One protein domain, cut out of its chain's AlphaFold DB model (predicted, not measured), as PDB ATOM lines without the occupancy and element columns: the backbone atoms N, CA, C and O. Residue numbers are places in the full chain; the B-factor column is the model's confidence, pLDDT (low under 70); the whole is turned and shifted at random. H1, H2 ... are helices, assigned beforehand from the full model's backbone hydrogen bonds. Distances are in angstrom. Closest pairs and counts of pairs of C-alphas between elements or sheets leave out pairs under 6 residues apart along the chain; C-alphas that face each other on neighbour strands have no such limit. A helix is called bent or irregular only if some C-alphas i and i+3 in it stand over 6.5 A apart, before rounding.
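What this domain is: This is residues 56 to 151 of the 151 residues of a protein of uncultured bacterium (UniProt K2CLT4). One long helix, H4, is the spine of this model, with H1 crossing its later half on one side and H3 folding back beside its first part as a helical hairpin on another. H2 meets H4 near its middle and slants away from it, and residues 86 to 93, mostly of H2, stick out; so do residues 145 to 151 at the far end of H4. The printed part has 96 residues, with four named helices in the order H1, H2, H3, H4 and no named strand; the class is all helix. The whole is loose, with a radius of gyration of the C-alphas of 16.0 A, and spans 50 by 34 by 25 A.

How they stand to each other: H4, residues 121 to 149, is the hub and touches the three other helices. It has a kink of 30 degrees near residue 128. H3, residues 105 to 117, touches residues 121 to 130 of H4 at a shallow tilt of 30 degrees, opposite ways, and the two form a hairpin; their closest C-alphas, those of Ala 111 and Trp 123, are 4.7 A apart. With its residues 98 to 102, H2, residues 87 to 103, touches H4 at a steep tilt of 57 degrees, opposite ways; the C-alphas of Ser 101 and Leu 131 come closest, at 5.2 A. H2 and H3 only just touch, with 3 pairs of C-alphas within 8 A, and only at the corner by their link; the closest C-alphas are those of Tyr 100 and Lys 106, 5.5 A. H1, residues 56 to 75, touches residues 132 to 144 of H4 at a steep tilt of 38 degrees, the same way, closest at the C-alphas of Arg 66 and Ala 140, 5.8 A. H1 is apart from H2 and from H3. Every O i to N i+4 pair is within hydrogen-bond range in H1 and H3, against 10 of 13 in H2 and 21 of 25 in H4.

Where its parts are: H4 measures 44.1 A from C-alpha 121 at (-27.389, -9.799, -55.520) to C-alpha 149 at (-15.183, -48.732, -38.707). It is only just irregular, C-alphas 124 and 127 being 6.6 A apart. H1 begins at C-alpha 56 at (-22.394, -16.993, -37.891) and is 27.5 A long. H2 is 23.1 A long and irregular, with C-alphas 89 and 92 at 7.4 A. H3 is 18.5 A long.

The domain as a whole: The C-alphas of Arg 119 and Val 151 are the two farthest apart, at 52.5 A. The printed part has no cut and ends at residue 151, the chain's last. The link from H1 to H2, 11 residues, is long; those from H2 to H3 and from H3 to H4 are tight. The mean pLDDT of the printed part is 91.5, and residue 151 alone is under 70.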
ATOM      1  N   VAL A  56     -22.577 -15.986 -38.955       81.31
ATOM      2  CA  VAL A  56     -22.394 -16.993 -37.891       81.31
ATOM      3  C   VAL A  56     -23.670 -17.811 -37.642       81.31
ATOM      4  O   VAL A  56     -23.597 -19.001 -37.330       81.31
ATOM      5  N   ASP A  57     -24.849 -17.213 -37.806       86.81
ATOM      6  CA  ASP A  57     -26.127 -17.900 -37.619       86.81
ATOM      7  C   ASP A  57     -26.423 -18.877 -38.765       86.81
ATOM      8  O   ASP A  57     -27.045 -19.915 -38.527       86.81
ATOM      9  N   PHE A  58     -25.897 -18.623 -39.969       87.69
ATOM     10  CA  PHE A  58     -25.932 -19.578 -41.079       87.69
ATOM     11  C   PHE A  58     -25.083 -20.822 -40.781       87.69
ATOM     12  O   PHE A  58     -25.566 -21.945 -40.924       87.69
ATOM     13  N   ILE A  59     -23.864 -20.650 -40.262       89.94
ATOM     14  CA  ILE A  59     -23.017 -21.785 -39.855       89.94
ATOM     15  C   ILE A  59     -23.673 -22.586 -38.722       89.94
ATOM     16  O   ILE A  59     -23.757 -23.814 -38.792       89.94
ATOM     17  N   LYS A  60     -24.221 -21.912 -37.702       90.50
ATOM     18  CA  LYS A  60     -24.983 -22.577 -36.627       90.50
ATOM     19  C   LYS A  60     -26.187 -23.344 -37.172       90.50
ATOM     20  O   LYS A  60     -26.477 -24.451 -36.714       90.50
ATOM     21  N   PHE A  61     -26.888 -22.771 -38.147       90.31
ATOM     22  CA  PHE A  61     -27.996 -23.432 -38.822       90.31
ATOM     23  C   PHE A  61     -27.535 -24.706 -39.536       90.31
ATOM     24  O   PHE A  61     -28.118 -25.765 -39.304       90.31
ATOM     25  N   LEU A  62     -26.459 -24.643 -40.320       93.81
ATOM     26  CA  LEU A  62     -25.880 -25.807 -40.991       93.81
ATOM     27  C   LEU A  62     -25.469 -26.905 -39.998       93.81
ATOM     28  O   LEU A  62     -25.860 -28.061 -40.155       93.81
ATOM     29  N   MET A  63     -24.781 -26.547 -38.913       93.19
ATOM     30  CA  MET A  63     -24.410 -27.499 -37.858       93.19
ATOM     31  C   MET A  63     -25.638 -28.165 -37.225       93.19
ATOM     32  O   MET A  63     -25.644 -29.374 -36.975       93.19
ATOM     33  N   ARG A  64     -26.730 -27.413 -37.035       91.44
ATOM     34  CA  ARG A  64     -28.008 -27.979 -36.591       91.44
ATOM     35  C   ARG A  64     -28.579 -28.960 -37.617       91.44
ATOM     36  O   ARG A  64     -29.094 -29.999 -37.210       91.44
ATOM     37  N   ARG A  65     -28.490 -28.678 -38.923       92.19
ATOM     38  CA  ARG A  65     -28.920 -29.614 -39.982       92.19
ATOM     39  C   ARG A  65     -28.117 -30.915 -39.943       92.19
ATOM     40  O   ARG A  65     -28.726 -31.977 -40.062       92.19
ATOM     41  N   ARG A  66     -26.804 -30.840 -39.686       93.31
ATOM     42  CA  ARG A  66     -25.942 -32.015 -39.463       93.31
ATOM     43  C   ARG A  66     -26.451 -32.870 -38.308       93.31
ATOM     44  O   ARG A  66     -26.761 -34.040 -38.500       93.31
ATOM     45  N   LYS A  67     -26.614 -32.255 -37.132       90.06
ATOM     46  CA  LYS A  67     -27.074 -32.930 -35.909       90.06
ATOM     47  C   LYS A  67     -28.456 -33.558 -36.089       90.06
ATOM     48  O   LYS A  67     -28.698 -34.670 -35.633       90.06
ATOM     49  N   ILE A  68     -29.367 -32.863 -36.776       87.50
ATOM     50  CA  ILE A  68     -30.690 -33.401 -37.108       87.50
ATOM     51  C   ILE A  68     -30.561 -34.654 -37.980       87.50
ATOM     52  O   ILE A  68     -31.257 -35.625 -37.712       87.50
ATOM     53  N   MET A  69     -29.679 -34.673 -38.985       88.81
ATOM     54  CA  MET A  69     -29.458 -35.880 -39.791       88.81
ATOM     55  C   MET A  69     -28.880 -37.021 -38.950       88.81
ATOM     56  O   MET A  69     -29.379 -38.141 -39.015       88.81
ATOM     57  N   GLU A  70     -27.866 -36.733 -38.136       87.44
ATOM     58  CA  GLU A  70     -27.220 -37.726 -37.274       87.44
ATOM     59  C   GLU A  70     -28.246 -38.390 -36.336       87.44
ATOM     60  O   GLU A  70     -28.402 -39.609 -36.349       87.44
ATOM     61  N   ILE A  71     -29.052 -37.595 -35.630       82.88
ATOM     62  CA  ILE A  71     -30.032 -38.110 -34.663       82.88
ATOM     63  C   ILE A  71     -31.285 -38.650 -35.366       82.88
ATOM     64  O   ILE A  71     -31.674 -39.808 -35.209       82.88
ATOM     65  N   GLN A  72     -31.964 -37.819 -36.161       74.88
ATOM     66  CA  GLN A  72     -33.282 -38.169 -36.694       74.88
ATOM     67  C   GLN A  72     -33.207 -39.144 -37.870       74.88
ATOM     68  O   GLN A  72     -34.152 -39.904 -38.073       74.88
ATOM     69  N   TYR A  73     -32.119 -39.159 -38.640       78.62
ATOM     70  CA  TYR A  73     -32.014 -40.023 -39.816       78.62
ATOM     71  C   TYR A  73     -31.060 -41.208 -39.635       78.62
ATOM     72  O   TYR A  73     -31.279 -42.236 -40.263       78.62
ATOM     73  N   PHE A  74     -30.024 -41.149 -38.797       82.06
ATOM     74  CA  PHE A  74     -29.164 -42.326 -38.597       82.06
ATOM     75  C   PHE A  74     -29.546 -43.157 -37.382       82.06
ATOM     76  O   PHE A  74     -29.608 -44.381 -37.504       82.06
ATOM     77  N   GLU A  75     -29.824 -42.515 -36.252       81.06
ATOM     78  CA  GLU A  75     -30.182 -43.214 -35.013       81.06
ATOM     79  C   GLU A  75     -31.668 -43.575 -34.989       81.06
ATOM     80  O   GLU A  75     -32.040 -44.709 -34.691       81.06
ATOM     81  N   SER A  76     -32.541 -42.631 -35.358       77.44
ATOM     82  CA  SER A  76     -33.983 -42.829 -35.201       77.44
ATOM     83  C   SER A  76     -34.671 -43.543 -36.364       77.44
ATOM     84  O   SER A  76     -35.813 -43.951 -36.198       77.44
ATOM     85  N   LEU A  77     -34.004 -43.766 -37.507       78.00
ATOM     86  CA  LEU A  77     -34.637 -44.319 -38.721       78.00
ATOM     87  C   LEU A  77     -35.357 -45.646 -38.492       78.00
ATOM     88  O   LEU A  77     -36.434 -45.843 -39.034       78.00
ATOM     89  N   LYS A  78     -34.800 -46.526 -37.649       78.75
ATOM     90  CA  LYS A  78     -35.444 -47.801 -37.294       78.75
ATOM     91  C   LYS A  78     -36.772 -47.611 -36.545       78.75
ATOM     92  O   LYS A  78     -37.623 -48.486 -36.596       78.75
ATOM     93  N   ARG A  79     -36.936 -46.482 -35.847       82.88
ATOM     94  CA  ARG A  79     -38.156 -46.098 -35.113       82.88
ATOM     95  C   ARG A  79     -39.115 -45.254 -35.957       82.88
ATOM     96  O   ARG A  79     -40.272 -45.094 -35.572       82.88
ATOM     97  N   ARG A  80     -38.650 -44.699 -37.084       85.81
ATOM     98  CA  ARG A  80     -39.467 -43.860 -37.967       85.81
ATOM     99  C   ARG A  80     -40.461 -44.713 -38.745       85.81
ATOM    100  O   ARG A  80     -40.105 -45.729 -39.331       85.81
ATOM    101  N   ARG A  81     -41.709 -44.258 -38.790       88.88
ATOM    102  CA  ARG A  81     -42.807 -44.853 -39.573       88.88
ATOM    103  C   ARG A  81     -42.955 -44.184 -40.935       88.88
ATOM    104  O   ARG A  81     -43.475 -44.794 -41.865       88.88
ATOM    105  N   TYR A  82     -42.457 -42.955 -41.049       86.56
ATOM    106  CA  TYR A  82     -42.363 -42.209 -42.293       86.56
ATOM    107  C   TYR A  82     -40.913 -41.788 -42.552       86.56
ATOM    108  O   TYR A  82     -40.290 -41.104 -41.733       86.56
ATOM    109  N   ALA A  83     -40.382 -42.173 -43.712       82.25
ATOM    110  CA  ALA A  83     -39.049 -41.788 -44.153       82.25
ATOM    111  C   ALA A  83     -39.137 -40.595 -45.111       82.25
ATOM    112  O   ALA A  83     -39.894 -40.615 -46.075       82.25
ATOM    113  N   VAL A  84     -38.338 -39.556 -44.851       80.94
ATOM    114  CA  VAL A  84     -38.239 -38.379 -45.737       80.94
ATOM    115  C   VAL A  84     -37.411 -38.685 -46.989       80.94
ATOM    116  O   VAL A  84     -37.565 -38.006 -47.994       80.94
ATOM    117  N   PHE A  85     -36.537 -39.690 -46.919       85.94
ATOM    118  CA  PHE A  85     -35.740 -40.171 -48.041       85.94
ATOM    119  C   PHE A  85     -35.954 -41.673 -48.198       85.94
ATOM    120  O   PHE A  85     -35.763 -42.430 -47.240       85.94
ATOM    121  N   MET A  86     -36.299 -42.096 -49.408       84.31
ATOM    122  CA  MET A  86     -36.449 -43.489 -49.797       84.31
ATOM    123  C   MET A  86     -35.500 -43.797 -50.956       84.31
ATOM    124  O   MET A  86     -35.576 -43.208 -52.032       84.31
ATOM    125  N   SER A  87     -34.573 -44.732 -50.746       83.94
ATOM    126  CA  SER A  87     -33.475 -44.993 -51.685       83.94
ATOM    127  C   SER A  87     -33.929 -45.461 -53.071       83.94
ATOM    128  O   SER A  87     -33.227 -45.200 -54.044       83.94
ATOM    129  N   SER A  88     -35.074 -46.135 -53.187       86.75
ATOM    130  CA  SER A  88     -35.599 -46.600 -54.473       86.75
ATOM    131  C   SER A  88     -36.173 -45.472 -55.333       86.75
ATOM    132  O   SER A  88     -36.105 -45.570 -56.554       86.75
ATOM    133  N   GLN A  89     -36.690 -44.394 -54.732       89.12
ATOM    134  CA  GLN A  89     -37.291 -43.271 -55.461       89.12
ATOM    135  C   GLN A  89     -36.363 -42.050 -55.550       89.12
ATOM    136  O   GLN A  89     -36.231 -41.438 -56.609       89.12
ATOM    137  N   ASP A  90     -35.660 -41.716 -54.467       91.75
ATOM    138  CA  ASP A  90     -34.993 -40.416 -54.331       91.75
ATOM    139  C   ASP A  90     -33.524 -40.419 -54.778       91.75
ATOM    140  O   ASP A  90     -32.902 -39.362 -54.917       91.75
ATOM    141  N   LYS A  91     -32.936 -41.597 -55.027       94.12
ATOM    142  CA  LYS A  91     -31.496 -41.739 -55.312       94.12
ATOM    143  C   LYS A  91     -31.055 -40.958 -56.547       94.12
ATOM    144  O   LYS A  91     -30.016 -40.304 -56.507       94.12
ATOM    145  N   ILE A  92     -31.838 -40.986 -57.624       95.88
ATOM    146  CA  ILE A  92     -31.511 -40.250 -58.856       95.88
ATOM    147  C   ILE A  92     -31.557 -38.738 -58.602       95.88
ATOM    148  O   ILE A  92     -30.666 -38.012 -59.042       95.88
ATOM    149  N   GLY A  93     -32.559 -38.264 -57.857       95.25
ATOM    150  CA  GLY A  93     -32.675 -36.856 -57.476       95.25
ATOM    151  C   GLY A  93     -31.496 -36.394 -56.620       95.25
ATOM    152  O   GLY A  93     -30.901 -35.354 -56.901       95.25
ATOM    153  N   LEU A  94     -31.096 -37.209 -55.641       95.38
ATOM    154  CA  LEU A  94     -29.924 -36.941 -54.810       95.38
ATOM    155  C   LEU A  94     -28.637 -36.883 -55.643       95.38
ATOM    156  O   LEU A  94     -27.862 -35.945 -55.487       95.38
ATOM    157  N   LEU A  95     -28.417 -37.833 -56.556       96.06
ATOM    158  CA  LEU A  95     -27.237 -37.832 -57.428       96.06
ATOM    159  C   LEU A  95     -27.183 -36.585 -58.319       96.06
ATOM    160  O   LEU A  95     -26.125 -35.971 -58.445       96.06
ATOM    161  N   ARG A  96     -28.322 -36.161 -58.883       96.88
ATOM    162  CA  ARG A  96     -28.412 -34.902 -59.642       96.88
ATOM    163  C   ARG A  96     -28.076 -33.695 -58.769       96.88
ATOM    164  O   ARG A  96     -27.316 -32.837 -59.203       96.88
ATOM    165  N   PHE A  97     -28.597 -33.642 -57.542       96.50
ATOM    166  CA  PHE A  97     -28.278 -32.571 -56.597       96.50
ATOM    167  C   PHE A  97     -26.778 -32.517 -56.279       96.50
ATOM    168  O   PHE A  97     -26.195 -31.433 -56.302       96.50
ATOM    169  N   VAL A  98     -26.149 -33.669 -56.030       97.50
ATOM    170  CA  VAL A  98     -24.700 -33.772 -55.797       97.50
ATOM    171  C   VAL A  98     -23.936 -33.249 -57.013       97.50
ATOM    172  O   VAL A  98     -23.113 -32.349 -56.871       97.50
ATOM    173  N   PHE A  99     -24.255 -33.742 -58.213       98.00
ATOM    174  CA  PHE A  99     -23.602 -33.326 -59.454       98.00
ATOM    175  C   PHE A  99     -23.716 -31.812 -59.692       98.00
ATOM    176  O   PHE A  99     -22.715 -31.139 -59.941       98.00
ATOM    177  N   TYR A 100     -24.913 -31.243 -59.550       97.81
ATOM    178  CA  TYR A 100     -25.130 -29.803 -59.710       97.81
ATOM    179  C   TYR A 100     -24.434 -28.962 -58.641       97.81
ATOM    180  O   TYR A 100     -23.916 -27.892 -58.954       97.81
ATOM    181  N   SER A 101     -24.392 -29.437 -57.397       97.62
ATOM    182  CA  SER A 101     -23.763 -28.700 -56.297       97.62
ATOM    183  C   SER A 101     -22.237 -28.725 -56.376       97.62
ATOM    184  O   SER A 101     -21.615 -27.737 -56.012       97.62
ATOM    185  N   ILE A 102     -21.628 -29.812 -56.866       97.12
ATOM    186  CA  ILE A 102     -20.167 -29.895 -57.057       97.12
ATOM    187  C   ILE A 102     -19.728 -29.069 -58.264       97.12
ATOM    188  O   ILE A 102     -18.747 -28.339 -58.189       97.12
ATOM    189  N   THR A 103     -20.449 -29.178 -59.381       97.12
ATOM    190  CA  THR A 103     -20.071 -28.479 -60.619       97.12
ATOM    191  C   THR A 103     -20.307 -26.975 -60.546       97.12
ATOM    192  O   THR A 103     -19.734 -26.242 -61.342       97.12
ATOM    193  N   LEU A 104     -21.176 -26.505 -59.643       96.88
ATOM    194  CA  LEU A 104     -21.621 -25.111 -59.505       96.88
ATOM    195  C   LEU A 104     -22.291 -24.513 -60.755       96.88
ATOM    196  O   LEU A 104     -22.895 -23.447 -60.656       96.88
ATOM    197  N   VAL A 105     -22.281 -25.202 -61.901       97.25
ATOM    198  CA  VAL A 105     -22.834 -24.730 -63.176       97.25
ATOM    199  C   VAL A 105     -24.325 -24.443 -63.041       97.25
ATOM    200  O   VAL A 105     -24.764 -23.314 -63.244       97.25
ATOM    201  N   LYS A 106     -25.122 -25.446 -62.656       97.62
ATOM    202  CA  LYS A 106     -26.581 -25.293 -62.574       97.62
ATOM    203  C   LYS A 106     -27.009 -24.269 -61.505       97.62
ATOM    204  O   LYS A 106     -27.802 -23.399 -61.861       97.62
ATOM    205  N   PRO A 107     -26.475 -24.287 -60.265       97.50
ATOM    206  CA  PRO A 107     -26.776 -23.251 -59.278       97.50
ATOM    207  C   PRO A 107     -26.379 -21.840 -59.739       97.50
ATOM    208  O   PRO A 107     -27.116 -20.886 -59.518       97.50
ATOM    209  N   THR A 108     -25.249 -21.686 -60.432       98.12
ATOM    210  CA  THR A 108     -24.839 -20.372 -60.953       98.12
ATOM    211  C   THR A 108     -25.788 -19.886 -62.049       98.12
ATOM    212  O   THR A 108     -26.203 -18.729 -62.033       98.12
ATOM    213  N   LEU A 109     -26.213 -20.768 -62.961       98.12
ATOM    214  CA  LEU A 109     -27.212 -20.429 -63.979       98.12
ATOM    215  C   LEU A 109     -28.558 -20.031 -63.360       98.12
ATOM    216  O   LEU A 109     -29.194 -19.089 -63.828       98.12
ATOM    217  N   ASP A 110     -28.992 -20.723 -62.304       97.81
ATOM    218  CA  ASP A 110     -30.224 -20.382 -61.590       97.81
ATOM    219  C   ASP A 110     -30.111 -19.041 -60.860       97.81
ATOM    220  O   ASP A 110     -31.044 -18.243 -60.920       97.81
ATOM    221  N   ALA A 111     -28.955 -18.753 -60.252       98.06
ATOM    222  CA  ALA A 111     -28.669 -17.457 -59.645       98.06
ATOM    223  C   ALA A 111     -28.734 -16.319 -60.677       98.06
ATOM    224  O   ALA A 111     -29.396 -15.313 -60.440       98.06
ATOM    225  N   ILE A 112     -28.119 -16.496 -61.853       98.38
ATOM    226  CA  ILE A 112     -28.156 -15.505 -62.940       98.38
ATOM    227  C   ILE A 112     -29.595 -15.282 -63.422       98.38
ATOM    228  O   ILE A 112     -30.038 -14.141 -63.538       98.38
ATOM    229  N   ARG A 113     -30.354 -16.357 -63.674       98.19
ATOM    230  CA  ARG A 113     -31.766 -16.264 -64.095       98.19
ATOM    231  C   ARG A 113     -32.622 -15.550 -63.051       98.19
ATOM    232  O   ARG A 113     -33.448 -14.712 -63.407       98.19
ATOM    233  N   GLY A 114     -32.406 -15.871 -61.777       97.69
ATOM    234  CA  GLY A 114     -33.046 -15.206 -60.651       97.69
ATOM    235  C   GLY A 114     -32.727 -13.714 -60.616       97.69
ATOM    236  O   GLY A 114     -33.654 -12.910 -60.570       97.69
ATOM    237  N   PHE A 115     -31.450 -13.348 -60.753       98.19
ATOM    238  CA  PHE A 115     -30.987 -11.959 -60.777       98.19
ATOM    239  C   PHE A 115     -31.567 -11.155 -61.947       98.19
ATOM    240  O   PHE A 115     -31.946  -9.996 -61.784       98.19
ATOM    241  N   ILE A 116     -31.666 -11.760 -63.134       98.25
ATOM    242  CA  ILE A 116     -32.279 -11.114 -64.303       98.25
ATOM    243  C   ILE A 116     -33.757 -10.809 -64.033       98.25
ATOM    244  O   ILE A 116     -34.220  -9.717 -64.363       98.25
ATOM    245  N   LYS A 117     -34.485 -11.752 -63.419       97.81
ATOM    246  CA  LYS A 117     -35.912 -11.602 -63.093       97.81
ATOM    247  C   LYS A 117     -36.150 -10.617 -61.945       97.81
ATOM    248  O   LYS A 117     -37.106  -9.851 -61.989       97.81
ATOM    249  N   VAL A 118     -35.307 -10.661 -60.916       97.62
ATOM    250  CA  VAL A 118     -35.361  -9.809 -59.724       97.62
ATOM    251  C   VAL A 118     -33.937  -9.367 -59.418       97.62
ATOM    252  O   VAL A 118     -33.117 -10.191 -59.016       97.62
ATOM    253  N   ARG A 119     -33.653  -8.076 -59.612       96.75
ATOM    254  CA  ARG A 119     -32.312  -7.472 -59.519       96.75
ATOM    255  C   ARG A 119     -31.801  -7.403 -58.075       96.75
ATOM    256  O   ARG A 119     -31.669  -6.328 -57.506       96.75
ATOM    257  N   ASP A 120     -31.509  -8.562 -57.499       97.00
ATOM    258  CA  ASP A 120     -31.026  -8.730 -56.131       97.00
ATOM    259  C   ASP A 120     -29.773  -9.617 -56.102       97.00
ATOM    260  O   ASP A 120     -29.801 -10.788 -56.491       97.00
ATOM    261  N   ALA A 121     -28.653  -9.072 -55.621       96.69
ATOM    262  CA  ALA A 121     -27.389  -9.799 -55.520       96.69
ATOM    263  C   ALA A 121     -27.473 -11.042 -54.608       96.69
ATOM    264  O   ALA A 121     -26.649 -11.949 -54.741       96.69
ATOM    265  N   ALA A 122     -28.485 -11.136 -53.738       94.44
ATOM    266  CA  ALA A 122     -28.724 -12.302 -52.891       94.44
ATOM    267  C   ALA A 122     -28.889 -13.609 -53.688       94.44
ATOM    268  O   ALA A 122     -28.573 -14.680 -53.164       94.44
ATOM    269  N   TRP A 123     -29.296 -13.554 -54.962       97.62
ATOM    270  CA  TRP A 123     -29.346 -14.735 -55.831       97.62
ATOM    271  C   TRP A 123     -28.000 -15.457 -55.945       97.62
ATOM    272  O   TRP A 123     -27.964 -16.688 -55.995       97.62
ATOM    273  N   PHE A 124     -26.884 -14.725 -55.904       97.19
ATOM    274  CA  PHE A 124     -25.544 -15.304 -56.000       97.19
ATOM    275  C   PHE A 124     -25.102 -16.050 -54.735       97.19
ATOM    276  O   PHE A 124     -24.096 -16.754 -54.772       97.19
ATOM    277  N   LEU A 125     -25.876 -16.002 -53.643       95.06
ATOM    278  CA  LEU A 125     -25.679 -16.902 -52.502       95.06
ATOM    279  C   LEU A 125     -26.059 -18.351 -52.835       95.06
ATOM    280  O   LEU A 125     -25.568 -19.272 -52.185       95.06
ATOM    281  N   HIS A 126     -26.910 -18.576 -53.840       95.88
ATOM    282  CA  HIS A 126     -27.418 -19.900 -54.197       95.88
ATOM    283  C   HIS A 126     -26.322 -20.965 -54.428       95.88
ATOM    284  O   HIS A 126     -26.380 -21.993 -53.746       95.88
ATOM    285  N   PRO A 127     -25.294 -20.757 -55.285       97.31
ATOM    286  CA  PRO A 127     -24.211 -21.732 -55.458       97.31
ATOM    287  C   PRO A 127     -23.494 -22.069 -54.144       97.31
ATOM    288  O   PRO A 127     -23.270 -23.245 -53.853       97.31
ATOM    289  N   PHE A 128     -23.207 -21.066 -53.308       95.94
ATOM    290  CA  PHE A 128     -22.535 -21.270 -52.021       95.94
ATOM    291  C   PHE A 128     -23.402 -22.046 -51.030       95.94
ATOM    292  O   PHE A 128     -22.906 -22.923 -50.319       95.94
ATOM    293  N   VAL A 129     -24.703 -21.755 -50.983       95.56
ATOM    294  CA  VAL A 129     -25.649 -22.444 -50.100       95.56
ATOM    295  C   VAL A 129     -25.816 -23.903 -50.527       95.56
ATOM    296  O   VAL A 129     -25.736 -24.785 -49.671       95.56
ATOM    297  N   CYS A 130     -25.982 -24.184 -51.824       97.19
ATOM    298  CA  CYS A 130     -26.062 -25.552 -52.349       97.19
ATOM    299  C   CYS A 130     -24.826 -26.378 -51.976       97.19
ATOM    300  O   CYS A 130     -24.963 -27.467 -51.411       97.19
ATOM    301  N   LEU A 131     -23.632 -25.827 -52.212       97.50
ATOM    302  CA  LEU A 131     -22.378 -26.475 -51.839       97.50
ATOM    303  C   LEU A 131     -22.286 -26.698 -50.322       97.50
ATOM    304  O   LEU A 131     -21.975 -27.799 -49.880       97.50
ATOM    305  N   SER A 132     -22.649 -25.699 -49.513       96.62
ATOM    306  CA  SER A 132     -22.622 -25.803 -48.047       96.62
ATOM    307  C   SER A 132     -23.517 -26.930 -47.515       96.62
ATOM    308  O   SER A 132     -23.121 -27.670 -46.612       96.62
ATOM    309  N   PHE A 133     -24.717 -27.098 -48.080       96.75
ATOM    310  CA  PHE A 133     -25.603 -28.209 -47.729       96.75
ATOM    311  C   PHE A 133     -25.014 -29.564 -48.129       96.75
ATOM    312  O   PHE A 133     -25.057 -30.498 -47.322       96.75
ATOM    313  N   LEU A 134     -24.441 -29.671 -49.335       97.25
ATOM    314  CA  LEU A 134     -23.763 -30.889 -49.778       97.25
ATOM    315  C   LEU A 134     -22.628 -31.263 -48.818       97.25
ATOM    316  O   LEU A 134     -22.556 -32.414 -48.381       97.25
ATOM    317  N   THR A 135     -21.784 -30.302 -48.447       96.88
ATOM    318  CA  THR A 135     -20.653 -30.512 -47.538       96.88
ATOM    319  C   THR A 135     -21.118 -31.013 -46.177       96.88
ATOM    320  O   THR A 135     -20.633 -32.028 -45.683       96.88
ATOM    321  N   ILE A 136     -22.103 -30.349 -45.576       96.31
ATOM    322  CA  ILE A 136     -22.556 -30.662 -44.217       96.31
ATOM    323  C   ILE A 136     -23.240 -32.026 -44.133       96.31
ATOM    324  O   ILE A 136     -23.001 -32.778 -43.184       96.31
ATOM    325  N   TYR A 137     -24.063 -32.381 -45.119       94.69
ATOM    326  CA  TYR A 137     -24.671 -33.708 -45.159       94.69
ATOM    327  C   TYR A 137     -23.645 -34.800 -45.491       94.69
ATOM    328  O   TYR A 137     -23.690 -35.870 -44.883       94.69
ATOM    329  N   SER A 138     -22.669 -34.518 -46.360       94.94
ATOM    330  CA  SER A 138     -21.542 -35.427 -46.612       94.94
ATOM    331  C   SER A 138     -20.738 -35.689 -45.338       94.94
ATOM    332  O   SER A 138     -20.470 -36.845 -45.021       94.94
ATOM    333  N   MET A 139     -20.438 -34.652 -44.549       94.50
ATOM    334  CA  MET A 139     -19.763 -34.796 -43.253       94.50
ATOM    335  C   MET A 139     -20.537 -35.711 -42.300       94.50
ATOM    336  O   MET A 139     -19.937 -36.577 -41.671       94.50
ATOM    337  N   ALA A 140     -21.864 -35.566 -42.203       92.81
ATOM    338  CA  ALA A 140     -22.681 -36.452 -41.372       92.81
ATOM    339  C   ALA A 140     -22.564 -37.921 -41.823       92.81
ATOM    340  O   ALA A 140     -22.396 -38.816 -40.995       92.81
ATOM    341  N   VAL A 141     -22.628 -38.173 -43.136       92.19
ATOM    342  CA  VAL A 141     -22.494 -39.522 -43.707       92.19
ATOM    343  C   VAL A 141     -21.106 -40.100 -43.433       92.19
ATOM    344  O   VAL A 141     -21.018 -41.223 -42.943       92.19
ATOM    345  N   VAL A 142     -20.036 -39.342 -43.691       92.81
ATOM    346  CA  VAL A 142     -18.651 -39.771 -43.437       92.81
ATOM    347  C   VAL A 142     -18.445 -40.078 -41.957       92.81
ATOM    348  O   VAL A 142     -17.992 -41.172 -41.630       92.81
ATOM    349  N   ASN A 143     -18.874 -39.188 -41.055       90.44
ATOM    350  CA  ASN A 143     -18.798 -39.410 -39.608       90.44
ATOM    351  C   ASN A 143     -19.500 -40.703 -39.189       90.44
ATOM    352  O   ASN A 143     -18.997 -41.439 -38.342       90.44
ATOM    353  N   ARG A 144     -20.663 -41.004 -39.780       88.81
ATOM    354  CA  ARG A 144     -21.370 -42.259 -39.513       88.81
ATOM    355  C   ARG A 144     -20.557 -43.469 -39.963       88.81
ATOM    356  O   ARG A 144     -20.530 -44.456 -39.238       88.81
ATOM    357  N   GLN A 145     -19.948 -43.419 -41.147       89.06
ATOM    358  CA  GLN A 145     -19.144 -44.537 -41.644       89.06
ATOM    359  C   GLN A 145     -17.889 -44.731 -40.793       89.06
ATOM    360  O   GLN A 145     -17.644 -45.846 -40.355       89.06
ATOM    361  N   LEU A 146     -17.168 -43.658 -40.454       90.44
ATOM    362  CA  LEU A 146     -16.002 -43.726 -39.567       90.44
ATOM    363  C   LEU A 146     -16.349 -44.349 -38.209       90.44
ATOM    364  O   LEU A 146     -15.671 -45.271 -37.772       90.44
ATOM    365  N   LYS A 147     -17.461 -43.934 -37.585       87.12
ATOM    366  CA  LYS A 147     -17.936 -44.545 -36.330       87.12
ATOM    367  C   LYS A 147     -18.236 -46.041 -36.454       87.12
ATOM    368  O   LYS A 147     -18.107 -46.742 -35.466       87.12
ATOM    369  N   LYS A 148     -18.654 -46.526 -37.628       85.31
ATOM    370  CA  LYS A 148     -18.861 -47.964 -37.862       85.31
ATOM    371  C   LYS A 148     -17.560 -48.739 -38.061       85.31
ATOM    372  O   LYS A 148     -17.578 -49.936 -37.851       85.31
ATOM    373  N   PHE A 149     -16.492 -48.092 -38.527       83.88
ATOM    374  CA  PHE A 149     -15.183 -48.732 -38.707       83.88
ATOM    375  C   PHE A 149     -14.374 -48.799 -37.407       83.88
ATOM    376  O   PHE A 149     -13.496 -49.641 -37.286       83.88
ATOM    377  N   MET A 150     -14.635 -47.891 -36.464       75.31
ATOM    378  CA  MET A 150     -13.942 -47.823 -35.169       75.31
ATOM    379  C   MET A 150     -14.596 -48.673 -34.062       75.31
ATOM    380  O   MET A 150     -14.084 -48.686 -32.945       75.31
ATOM    381  N   VAL A 151     -15.733 -49.312 -34.348       62.88
ATOM    382  CA  VAL A 151     -16.481 -50.219 -33.456       62.88
ATOM    383  C   VAL A 151     -16.430 -51.609 -34.059       62.88
ATOM    384  O   VAL A 151     -16.204 -52.563 -33.289       62.88
TER     385      VAL A 151